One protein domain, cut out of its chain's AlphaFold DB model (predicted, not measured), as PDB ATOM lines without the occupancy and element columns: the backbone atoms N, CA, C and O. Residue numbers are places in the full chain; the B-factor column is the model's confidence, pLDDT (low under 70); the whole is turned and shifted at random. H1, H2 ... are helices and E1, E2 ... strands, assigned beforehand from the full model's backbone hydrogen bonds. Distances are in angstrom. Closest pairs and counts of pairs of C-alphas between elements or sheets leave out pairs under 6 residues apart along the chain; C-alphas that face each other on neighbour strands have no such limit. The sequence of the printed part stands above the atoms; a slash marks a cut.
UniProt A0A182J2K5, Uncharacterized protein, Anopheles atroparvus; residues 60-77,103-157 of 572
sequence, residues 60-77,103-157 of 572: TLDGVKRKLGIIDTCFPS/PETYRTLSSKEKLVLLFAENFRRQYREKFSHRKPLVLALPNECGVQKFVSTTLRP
ATOM      1  N   THR A  60      23.931  -6.771 121.700       61.34
ATOM      2  CA  THR A  60      22.469  -6.889 121.749       61.34
ATOM      3  C   THR A  60      21.813  -5.726 121.007       61.34
ATOM      4  O   THR A  60      20.860  -5.950 120.258       61.34
ATOM      5  N   LEU A  61      22.357  -4.508 121.131       57.66
ATOM      6  CA  LEU A  61      21.963  -3.366 120.297       57.66
ATOM      7  C   LEU A  61      22.206  -3.670 118.811       57.66
ATOM      8  O   LEU A  61      21.294  -3.499 118.004       57.66
ATOM      9  N   ASP A  62      23.368  -4.215 118.450       60.16
ATOM     10  CA  ASP A  62      23.698  -4.609 117.074       60.16
ATOM     11  C   ASP A  62      22.904  -5.832 116.588       60.16
ATOM     12  O   ASP A  62      22.642  -5.986 115.392       60.16
ATOM     13  N   GLY A  63      22.463  -6.701 117.497       61.91
ATOM     14  CA  GLY A  63      21.489  -7.758 117.224       61.91
ATOM     15  C   GLY A  63      20.107  -7.203 116.868       61.91
ATOM     16  O   GLY A  63      19.454  -7.720 115.960       61.91
ATOM     17  N   VAL A  64      19.671  -6.121 117.523       56.91
ATOM     18  CA  VAL A  64      18.409  -5.441 117.189       56.91
ATOM     19  C   VAL A  64      18.556  -4.567 115.935       56.91
ATOM     20  O   VAL A  64      17.664  -4.617 115.090       56.91
ATOM     21  N   LYS A  65      19.688  -3.874 115.715       55.97
ATOM     22  CA  LYS A  65      19.985  -3.195 114.431       55.97
ATOM     23  C   LYS A  65      19.869  -4.169 113.252       55.97
ATOM     24  O   LYS A  65      19.126  -3.895 112.314       55.97
ATOM     25  N   ARG A  66      20.527  -5.336 113.335       58.78
ATOM     26  CA  ARG A  66      20.465  -6.393 112.304       58.78
ATOM     27  C   ARG A  66      19.040  -6.895 112.047       58.78
ATOM     28  O   ARG A  66      18.693  -7.135 110.899       58.78
ATOM     29  N   LYS A  67      18.201  -7.001 113.083       57.22
ATOM     30  CA  LYS A  67      16.775  -7.359 112.941       57.22
ATOM     31  C   LYS A  67      15.903  -6.238 112.362       57.22
ATOM     32  O   LYS A  67      14.829  -6.533 111.850       57.22
ATOM     33  N   LEU A  68      16.328  -4.976 112.454       55.56
ATOM     34  CA  LEU A  68      15.561  -3.823 111.970       55.56
ATOM     35  C   LEU A  68      16.018  -3.298 110.599       55.56
ATOM     36  O   LEU A  68      15.235  -2.597 109.963       55.56
ATOM     37  N   GLY A  69      17.218  -3.630 110.114       41.72
ATOM     38  CA  GLY A  69      17.607  -3.685 108.688       41.72
ATOM     39  C   GLY A  69      17.651  -2.398 107.837       41.72
ATOM     40  O   GLY A  69      18.337  -2.386 106.826       41.72
ATOM     41  N   ILE A  70      16.943  -1.325 108.207       44.25
ATOM     42  CA  ILE A  70      16.848  -0.049 107.463       44.25
ATOM     43  C   ILE A  70      16.779   1.124 108.456       44.25
ATOM     44  O   ILE A  70      15.770   1.822 108.567       44.25
ATOM     45  N   ILE A  71      17.799   1.269 109.299       45.75
ATOM     46  CA  ILE A  71      17.924   2.442 110.170       45.75
ATOM     47  C   ILE A  71      19.297   3.033 109.942       45.75
ATOM     48  O   ILE A  71      20.294   2.343 110.175       45.75
ATOM     49  N   ASP A  72      19.329   4.322 109.621       44.88
ATOM     50  CA  ASP A  72      20.509   5.172 109.742       44.88
ATOM     51  C   ASP A  72      20.857   5.354 111.231       44.88
ATOM     52  O   ASP A  72      20.794   6.433 111.808       44.88
ATOM     53  N   THR A  73      21.251   4.249 111.876       47.66
ATOM     54  CA  THR A  73      21.932   4.224 113.182       47.66
ATOM     55  C   THR A  73      23.405   4.619 113.056       47.66
ATOM     56  O   THR A  73      24.202   4.387 113.967       47.66
ATOM     57  N   CYS A  74      23.739   5.317 111.966       44.09
ATOM     58  CA  CYS A  74      24.677   6.428 111.949       44.09
ATOM     59  C   CYS A  74      24.214   7.509 112.944       44.09
ATOM     60  O   CYS A  74      23.893   8.624 112.551       44.09
ATOM     61  N   PHE A  75      24.169   7.167 114.238       53.47
ATOM     62  CA  PHE A  75      24.119   8.135 115.324       53.47
ATOM     63  C   PHE A  75      25.369   9.002 115.154       53.47
ATOM     64  O   PHE A  75      26.464   8.478 115.393       53.47
ATOM     65  N   PRO A  76      25.266  10.270 114.721       49.53
ATOM     66  CA  PRO A  76      26.449  11.089 114.586       49.53
ATOM     67  C   PRO A  76      26.940  11.326 116.009       49.53
ATOM     68  O   PRO A  76      26.240  11.929 116.825       49.53
ATOM     69  N   SER A  77      28.119  10.803 116.341       53.34
ATOM     70  CA  SER A  77      28.896  11.384 117.430       53.34
ATOM     71  C   SER A  77      29.036  12.864 117.105       53.34
ATOM     72  O   SER A  77      29.436  13.162 115.977       53.34
ATOM     73  N   PRO A 103      25.865  20.533 127.788       82.62
ATOM     74  CA  PRO A 103      26.380  19.481 128.646       82.62
ATOM     75  C   PRO A 103      26.607  18.212 127.828       82.62
ATOM     76  O   PRO A 103      25.935  17.981 126.824       82.62
ATOM     77  N   GLU A 104      27.521  17.351 128.265       80.19
ATOM     78  CA  GLU A 104      27.918  16.174 127.478       80.19
ATOM     79  C   GLU A 104      26.736  15.233 127.168       80.19
ATOM     80  O   GLU A 104      26.683  14.581 126.126       80.19
ATOM     81  N   THR A 105      25.703  15.244 128.017       81.69
ATOM     82  CA  THR A 105      24.415  14.560 127.809       81.69
ATOM     83  C   THR A 105      23.562  15.132 126.667       81.69
ATOM     84  O   THR A 105      22.571  14.515 126.277       81.69
ATOM     85  N   TYR A 106      23.920  16.290 126.114       81.12
ATOM     86  CA  TYR A 106      23.328  16.916 124.930       81.12
ATOM     87  C   TYR A 106      24.093  16.545 123.652       81.12
ATOM     88  O   TYR A 106      23.474  16.261 122.625       81.12
ATOM     89  N   ARG A 107      25.431  16.486 123.748       82.06
ATOM     90  CA  ARG A 107      26.375  16.161 122.661       82.06
ATOM     91  C   ARG A 107      26.547  14.653 122.418       82.06
ATOM     92  O   ARG A 107      26.966  14.241 121.340       82.06
ATOM     93  N   THR A 108      26.182  13.804 123.379       82.81
ATOM     94  CA  THR A 108      26.299  12.337 123.268       82.81
ATOM     95  C   THR A 108      24.957  11.617 123.399       82.81
ATOM     96  O   THR A 108      23.948  12.189 123.808       82.81
ATOM     97  N   LEU A 109      24.936  10.328 123.045       85.25
ATOM     98  CA  LEU A 109      23.793   9.434 123.244       85.25
ATOM     99  C   LEU A 109      24.201   8.227 124.087       85.25
ATOM    100  O   LEU A 109      25.012   7.394 123.657       85.25
ATOM    101  N   SER A 110      23.587   8.101 125.261       85.62
ATOM    102  CA  SER A 110      23.727   6.934 126.129       85.62
ATOM    103  C   SER A 110      23.140   5.672 125.482       85.62
ATOM    104  O   SER A 110      22.267   5.733 124.613       85.62
ATOM    105  N   SER A 111      23.563   4.493 125.945       83.81
ATOM    106  CA  SER A 111      23.007   3.208 125.485       83.81
ATOM    107  C   SER A 111      21.495   3.089 125.733       83.81
ATOM    108  O   SER A 111      20.799   2.422 124.969       83.81
ATOM    109  N   LYS A 112      20.967   3.786 126.754       86.94
ATOM    110  CA  LYS A 112      19.527   3.864 127.059       86.94
ATOM    111  C   LYS A 112      18.782   4.684 125.999       86.94
ATOM    112  O   LYS A 112      17.774   4.222 125.475       86.94
ATOM    113  N   GLU A 113      19.299   5.852 125.620       86.62
ATOM    114  CA  GLU A 113      18.701   6.678 124.557       86.62
ATOM    115  C   GLU A 113      18.793   6.008 123.183       86.62
ATOM    116  O   GLU A 113      17.803   5.979 122.456       86.62
ATOM    117  N   LYS A 114      19.941   5.395 122.853       85.50
ATOM    118  CA  LYS A 114      20.121   4.605 121.620       85.50
ATOM    119  C   LYS A 114      19.058   3.510 121.496       85.50
ATOM    120  O   LYS A 114      18.491   3.340 120.420       85.50
ATOM    121  N   LEU A 115      18.738   2.819 122.594       85.44
ATOM    122  CA  LEU A 115      17.670   1.816 122.642       85.44
ATOM    123  C   LEU A 115      16.266   2.429 122.460       85.44
ATOM    124  O   LEU A 115      15.448   1.872 121.728       85.44
ATOM    125  N   VAL A 116      15.978   3.580 123.079       88.00
ATOM    126  CA  VAL A 116      14.686   4.282 122.925       88.00
ATOM    127  C   VAL A 116      14.474   4.760 121.484       88.00
ATOM    128  O   VAL A 116      13.397   4.548 120.929       88.00
ATOM    129  N   LEU A 117      15.502   5.328 120.847       86.56
ATOM    130  CA  LEU A 117      15.475   5.729 119.433       86.56
ATOM    131  C   LEU A 117      15.210   4.526 118.510       86.56
ATOM    132  O   LEU A 117      14.405   4.615 117.584       86.56
ATOM    133  N   LEU A 118      15.821   3.377 118.815       84.69
ATOM    134  CA  LEU A 118      15.646   2.117 118.087       84.69
ATOM    135  C   LEU A 118      14.195   1.594 118.158       84.69
ATOM    136  O   LEU A 118      13.642   1.145 117.150       84.69
ATOM    137  N   PHE A 119      13.547   1.705 119.325       87.62
ATOM    138  CA  PHE A 119      12.119   1.398 119.483       87.62
ATOM    139  C   PHE A 119      11.209   2.428 118.797       87.62
ATOM    140  O   PHE A 119      10.219   2.038 118.173       87.62
ATOM    141  N   ALA A 120      11.544   3.719 118.875       87.56
ATOM    142  CA  ALA A 120      10.783   4.789 118.233       87.56
ATOM    143  C   ALA A 120      10.754   4.631 116.703       87.56
ATOM    144  O   ALA A 120       9.690   4.753 116.096       87.56
ATOM    145  N   GLU A 121      11.883   4.284 116.082       84.12
ATOM    146  CA  GLU A 121      11.950   4.016 114.641       84.12
ATOM    147  C   GLU A 121      11.130   2.782 114.237       84.12
ATOM    148  O   GLU A 121      10.346   2.849 113.288       84.12
ATOM    149  N   ASN A 122      11.229   1.678 114.986       85.75
ATOM    150  CA  ASN A 122      10.402   0.490 114.745       85.75
ATOM    151  C   ASN A 122       8.898   0.840 114.779       85.75
ATOM    152  O   ASN A 122       8.145   0.484 113.869       85.75
ATOM    153  N   PHE A 123       8.466   1.626 115.773       88.06
ATOM    154  CA  PHE A 123       7.086   2.108 115.857       88.06
ATOM    155  C   PHE A 123       6.709   3.057 114.704       88.06
ATOM    156  O   PHE A 123       5.617   2.929 114.146       88.06
ATOM    157  N   ARG A 124       7.607   3.959 114.276       84.19
ATOM    158  CA  ARG A 124       7.383   4.843 113.113       84.19
ATOM    159  C   ARG A 124       7.111   4.044 111.836       84.19
ATOM    160  O   ARG A 124       6.258   4.446 111.043       84.19
ATOM    161  N   ARG A 125       7.784   2.903 111.641       83.88
ATOM    162  CA  ARG A 125       7.525   2.020 110.493       83.88
ATOM    163  C   ARG A 125       6.201   1.281 110.590       83.88
ATOM    164  O   ARG A 125       5.432   1.353 109.641       83.88
ATOM    165  N   GLN A 126       5.907   0.658 111.731       87.69
ATOM    166  CA  GLN A 126       4.616  -0.008 111.963       87.69
ATOM    167  C   GLN A 126       3.442   0.970 111.777       87.69
ATOM    168  O   GLN A 126       2.401   0.614 111.226       87.69
ATOM    169  N   TYR A 127       3.627   2.236 112.172       85.50
ATOM    170  CA  TYR A 127       2.679   3.309 111.888       85.50
ATOM    171  C   TYR A 127       2.559   3.604 110.386       85.50
ATOM    172  O   TYR A 127       1.442   3.666 109.878       85.50
ATOM    173  N   ARG A 128       3.676   3.761 109.661       82.06
ATOM    174  CA  ARG A 128       3.680   4.022 108.206       82.06
ATOM    175  C   ARG A 128       3.062   2.876 107.398       82.06
ATOM    176  O   ARG A 128       2.385   3.137 106.414       82.06
ATOM    177  N   GLU A 129       3.281   1.633 107.809       85.75
ATOM    178  CA  GLU A 129       2.687   0.442 107.197       85.75
ATOM    179  C   GLU A 129       1.167   0.412 107.418       85.75
ATOM    180  O   GLU A 129       0.394   0.339 106.464       85.75
ATOM    181  N   LYS A 130       0.725   0.579 108.672       89.12
ATOM    182  CA  LYS A 130      -0.698   0.579 109.045       89.12
ATOM    183  C   LYS A 130      -1.476   1.803 108.539       89.12
ATOM    184  O   LYS A 130      -2.692   1.736 108.373       89.12
ATOM    185  N   PHE A 131      -0.793   2.925 108.314       85.62
ATOM    186  CA  PHE A 131      -1.381   4.209 107.935       85.62
ATOM    187  C   PHE A 131      -0.601   4.877 106.791       85.62
ATOM    188  O   PHE A 131      -0.186   6.029 106.897       85.62
ATOM    189  N   SER A 132      -0.433   4.163 105.676       82.25
ATOM    190  CA  SER A 132       0.322   4.599 104.484       82.25
ATOM    191  C   SER A 132      -0.070   5.971 103.915       82.25
ATOM    192  O   SER A 132       0.767   6.663 103.342       82.25
ATOM    193  N   HIS A 133      -1.324   6.383 104.107       82.69
ATOM    194  CA  HIS A 133      -1.890   7.672 103.695       82.69
ATOM    195  C   HIS A 133      -1.637   8.821 104.695       82.69
ATOM    196  O   HIS A 133      -2.141   9.926 104.495       82.69
ATOM    197  N   ARG A 134      -0.922   8.579 105.803       80.69
ATOM    198  CA  ARG A 134      -0.604   9.585 106.829       80.69
ATOM    199  C   ARG A 134       0.869   9.961 106.785       80.69
ATOM    200  O   ARG A 134       1.733   9.147 106.466       80.69
ATOM    201  N   LYS A 135       1.162  11.202 107.171       76.56
ATOM    202  CA  LYS A 135       2.542  11.661 107.353       76.56
ATOM    203  C   LYS A 135       3.249  10.825 108.436       76.56
ATOM    204  O   LYS A 135       2.609  10.457 109.425       76.56
ATOM    205  N   PRO A 136       4.548  10.513 108.271       75.69
ATOM    206  CA  PRO A 136       5.296   9.725 109.245       75.69
ATOM    207  C   PRO A 136       5.408  10.467 110.581       75.69
ATOM    208  O   PRO A 136       5.566  11.686 110.612       75.69
ATOM    209  N   LEU A 137       5.362   9.725 111.689       81.31
ATOM    210  CA  LEU A 137       5.513  10.300 113.025       81.31
ATOM    211  C   LEU A 137       6.931  10.855 113.225       81.31
ATOM    212  O   LEU A 137       7.916  10.133 113.053       81.31
ATOM    213  N   VAL A 138       7.024  12.115 113.649       82.12
ATOM    214  CA  VAL A 138       8.286  12.749 114.045       82.12
ATOM    215  C   VAL A 138       8.519  12.462 115.529       82.12
ATOM    216  O   VAL A 138       7.994  13.148 116.398       82.12
ATOM    217  N   LEU A 139       9.251  11.383 115.813       84.19
ATOM    218  CA  LEU A 139       9.479  10.881 117.178       84.19
ATOM    219  C   LEU A 139      10.861  11.238 117.739       84.19
ATOM    220  O   LEU A 139      11.069  11.170 118.949       84.19
ATOM    221  N   ALA A 140      11.798  11.622 116.874       84.50
ATOM    222  CA  ALA A 140      13.133  12.049 117.256       84.50
ATOM    223  C   ALA A 140      13.690  13.043 116.226       84.50
ATOM    224  O   ALA A 140      13.680  12.754 115.026       84.50
ATOM    225  N   LEU A 141      14.165  14.197 116.695       81.75
ATOM    226  CA  LEU A 141      14.769  15.254 115.875       81.75
ATOM    227  C   LEU A 141      16.248  15.420 116.258       81.75
ATOM    228  O   LEU A 141      16.599  15.112 117.400       81.75
ATOM    229  N   PRO A 142      17.117  15.905 115.353       81.06
ATOM    230  CA  PRO A 142      18.395  16.477 115.764       81.06
ATOM    231  C   PRO A 142      18.161  17.674 116.699       81.06
ATOM    232  O   PRO A 142      17.217  18.439 116.499       81.06
ATOM    233  N   ASN A 143      19.018  17.822 117.707       83.38
ATOM    234  CA  ASN A 143      19.179  19.076 118.442       83.38
ATOM    235  C   ASN A 143      20.141  20.027 117.700       83.38
ATOM    236  O   ASN A 143      20.615  19.730 116.602       83.38
ATOM    237  N   GLU A 144      20.462  21.152 118.326       82.31
ATOM    238  CA  GLU A 144      21.392  22.183 117.853       82.31
ATOM    239  C   GLU A 144      22.821  21.633 117.659       82.31
ATOM    240  O   GLU A 144      23.572  22.128 116.826       82.31
ATOM    241  N   CYS A 145      23.177  20.549 118.360       79.69
ATOM    242  CA  CYS A 145      24.421  19.796 118.167       79.69
ATOM    243  C   CYS A 145      24.333  18.729 117.049       79.69
ATOM    244  O   CYS A 145      25.234  17.901 116.921       79.69
ATOM    245  N   GLY A 146      23.239  18.668 116.281       76.38
ATOM    246  CA  GLY A 146      22.999  17.649 115.246       76.38
ATOM    247  C   GLY A 146      22.688  16.240 115.778       76.38
ATOM    248  O   GLY A 146      22.468  15.312 114.997       76.38
ATOM    249  N   VAL A 147      22.638  16.055 117.098       83.69
ATOM    250  CA  VAL A 147      22.452  14.756 117.756       83.69
ATOM    251  C   VAL A 147      20.967  14.423 117.814       83.69
ATOM    252  O   VAL A 147      20.179  15.150 118.420       83.69
ATOM    253  N   GLN A 148      20.560  13.303 117.213       83.94
ATOM    254  CA  GLN A 148      19.153  12.904 117.218       83.94
ATOM    255  C   GLN A 148      18.694  12.486 118.625       83.94
ATOM    256  O   GLN A 148      19.118  11.457 119.148       83.94
ATOM    257  N   LYS A 149      17.789  13.265 119.224       86.50
ATOM    258  CA  LYS A 149      17.200  13.032 120.552       86.50
ATOM    259  C   LYS A 149      15.724  12.659 120.418       86.50
ATOM    260  O   LYS A 149      15.020  13.139 119.530       86.50
ATOM    261  N   PHE A 150      15.242  11.779 121.296       87.38
ATOM    262  CA  PHE A 150      13.830  11.395 121.333       87.38
ATOM    263  C   PHE A 150      12.990  12.561 121.868       87.38
ATOM    264  O   PHE A 150      13.387  13.213 122.829       87.38
ATOM    265  N   VAL A 151      11.814  12.825 121.290       83.06
ATOM    266  CA  VAL A 151      11.040  14.046 121.609       83.06
ATOM    267  C   VAL A 151      10.665  14.153 123.095       83.06
ATOM    268  O   VAL A 151      10.557  15.258 123.610       83.06
ATOM    269  N   SER A 152      10.530  13.045 123.835       73.69
ATOM    270  CA  SER A 152      10.269  13.124 125.282       73.69
ATOM    271  C   SER A 152      11.512  13.344 126.157       73.69
ATOM    272  O   SER A 152      11.339  13.489 127.365       73.69
ATOM    273  N   THR A 153      12.740  13.340 125.620       70.50
ATOM    274  CA  THR A 153      13.956  13.649 126.406       70.50
ATOM    275  C   THR A 153      14.327  15.130 126.371       70.50
ATOM    276  O   THR A 153      15.054  15.582 127.251       70.50
ATOM    277  N   THR A 154      13.780  15.911 125.432       62.19
ATOM    278  CA  THR A 154      13.861  17.385 125.446       62.19
ATOM    279  C   THR A 154      12.763  18.028 126.308       62.19
ATOM    280  O   THR A 154      12.918  19.162 126.760       62.19
ATOM    281  N   LEU A 155      11.678  17.304 126.609       65.69
ATOM    282  CA  LEU A 155      10.622  17.747 127.526       65.69
ATOM    283  C   LEU A 155      11.094  17.708 128.989       65.69
ATOM    284  O   LEU A 155      10.899  16.721 129.703       65.69
ATOM    285  N   ARG A 156      11.685  18.811 129.458       60.00
ATOM    286  CA  ARG A 156      12.035  19.014 130.873       60.00
ATOM    287  C   ARG A 156      10.765  18.941 131.745       60.00
ATOM    288  O   ARG A 156       9.856  19.737 131.515       60.00
ATOM    289  N   PRO A 157      10.681  18.052 132.758       55.56
ATOM    290  CA  PRO A 157       9.509  17.977 133.632       55.56
ATOM    291  C   PRO A 157       9.319  19.276 134.426       55.56
ATOM    292  O   PRO A 157      10.071  19.566 135.358       55.56
TER     293      PRO A 157
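AT A GLANCE: This is residues 60 to 77 and 103 to 157 of the 572 residues of an uncharacterized protein of Anopheles atroparvus (UniProt A0A182J2K5). What would one see first in this model? One long helix, H3, makes the long axis, and a very small two-stranded hairpin, E1 and E2, packs on its first half, while H1 lies at another side of H3, away from the hairpin. Past the end of H3 the printed part folds back toward the hairpin, and residues 129 to 134 stick out at that turn. Which parts are named, and in what order? The printed part has 73 residues with four named helices and two named strands, in the order H1, H2, H3, E1, E2, H4; the sheet has the order E1 - E2, is antiparallel, and the class is mostly helix. How large is it? It is compact, with a radius of gyration of the C-alphas of 13.0 A, and the C-alphas span 39 by 28 by 21 A.

IN THESE COORDINATES: Where are the first helices? H1 is residues 60 to 68, 12.4 A from first to last C-alpha, with C-alpha 60 at (22.469, -6.889, 121.749). H2 is the four residues 104 to 107. Where is the longest helix? H3 is residues 111 to 130, 29.0 A long, from C-alpha 111 at (23.007, 3.208, 125.485) to C-alpha 130 at (-0.698, 0.579, 109.045). What follows it? E1 is residues 140 to 142, 7.0 A long, and E2 is residues 148 to 150, 6.9 A long. H4, residues 151 to 154, is 5.8 A long and ends with C-alpha 154 at (13.861, 17.385, 125.446).

HOW THE PARTS SIT: How does H1 stand to H3? They only just touch, with 3 pairs of C-alphas within 8 A, the closest being those of Leu 61 and Leu 115 at 7.1 A; H3 touches H1 with residues 115 to 122 alone. They run the same way at a shallow tilt of 15 degrees. How do the strands pair, and how near is H3? E1 and E2 form a hairpin of antiparallel neighbours, with 147 degrees between their directions; N 141 and O 149 are 3.1 A apart, and N 149 and O 141 are 2.9 A apart, both within hydrogen-bond range. The closest C-alphas of H3 and E2 are those of Leu 117 and Phe 150, 6.2 A, and those of H3 and E1 are Leu 117 and Ala 140, 7.1 A. Where are the two short helices? H2 touches no helix, and it is only just apart from E2, the closest C-alphas being 8.5 A apart. H4 follows E2 by a tight link and is apart from H3, while the closest C-alphas of E1 and H4, those of Ala 140 and Val 151, are 5.2 A apart. What do the helix backbones show? In H1 and H3 every O i to N i+4 pair is within hydrogen-bond range. H2 and H4 are too short for such a pair; of their O i to N i+3 pairs, 1 of 1 is within range in H2 and 0 of 1 in H4.

THE WHOLE: How far does it reach? The two C-alphas farthest apart are those of Pro 103 and His 133, 39.5 A. Residues 129 to 134, of which 129 to 130 belong to H3, stand free. Where is the cut, and how long are the links? Residues 78 to 102 are not printed, and C-alphas 77 and 103 are 14.1 A apart across the cut. Of the links that are printed whole, H2 to H3, E1 to E2 and E2 to H4 are tight, H3 to E1 is short, and none is long. Where is confidence low? The mean pLDDT of the printed part is 74.6, and residues 60 to 77 and 154 to 157 are under 70.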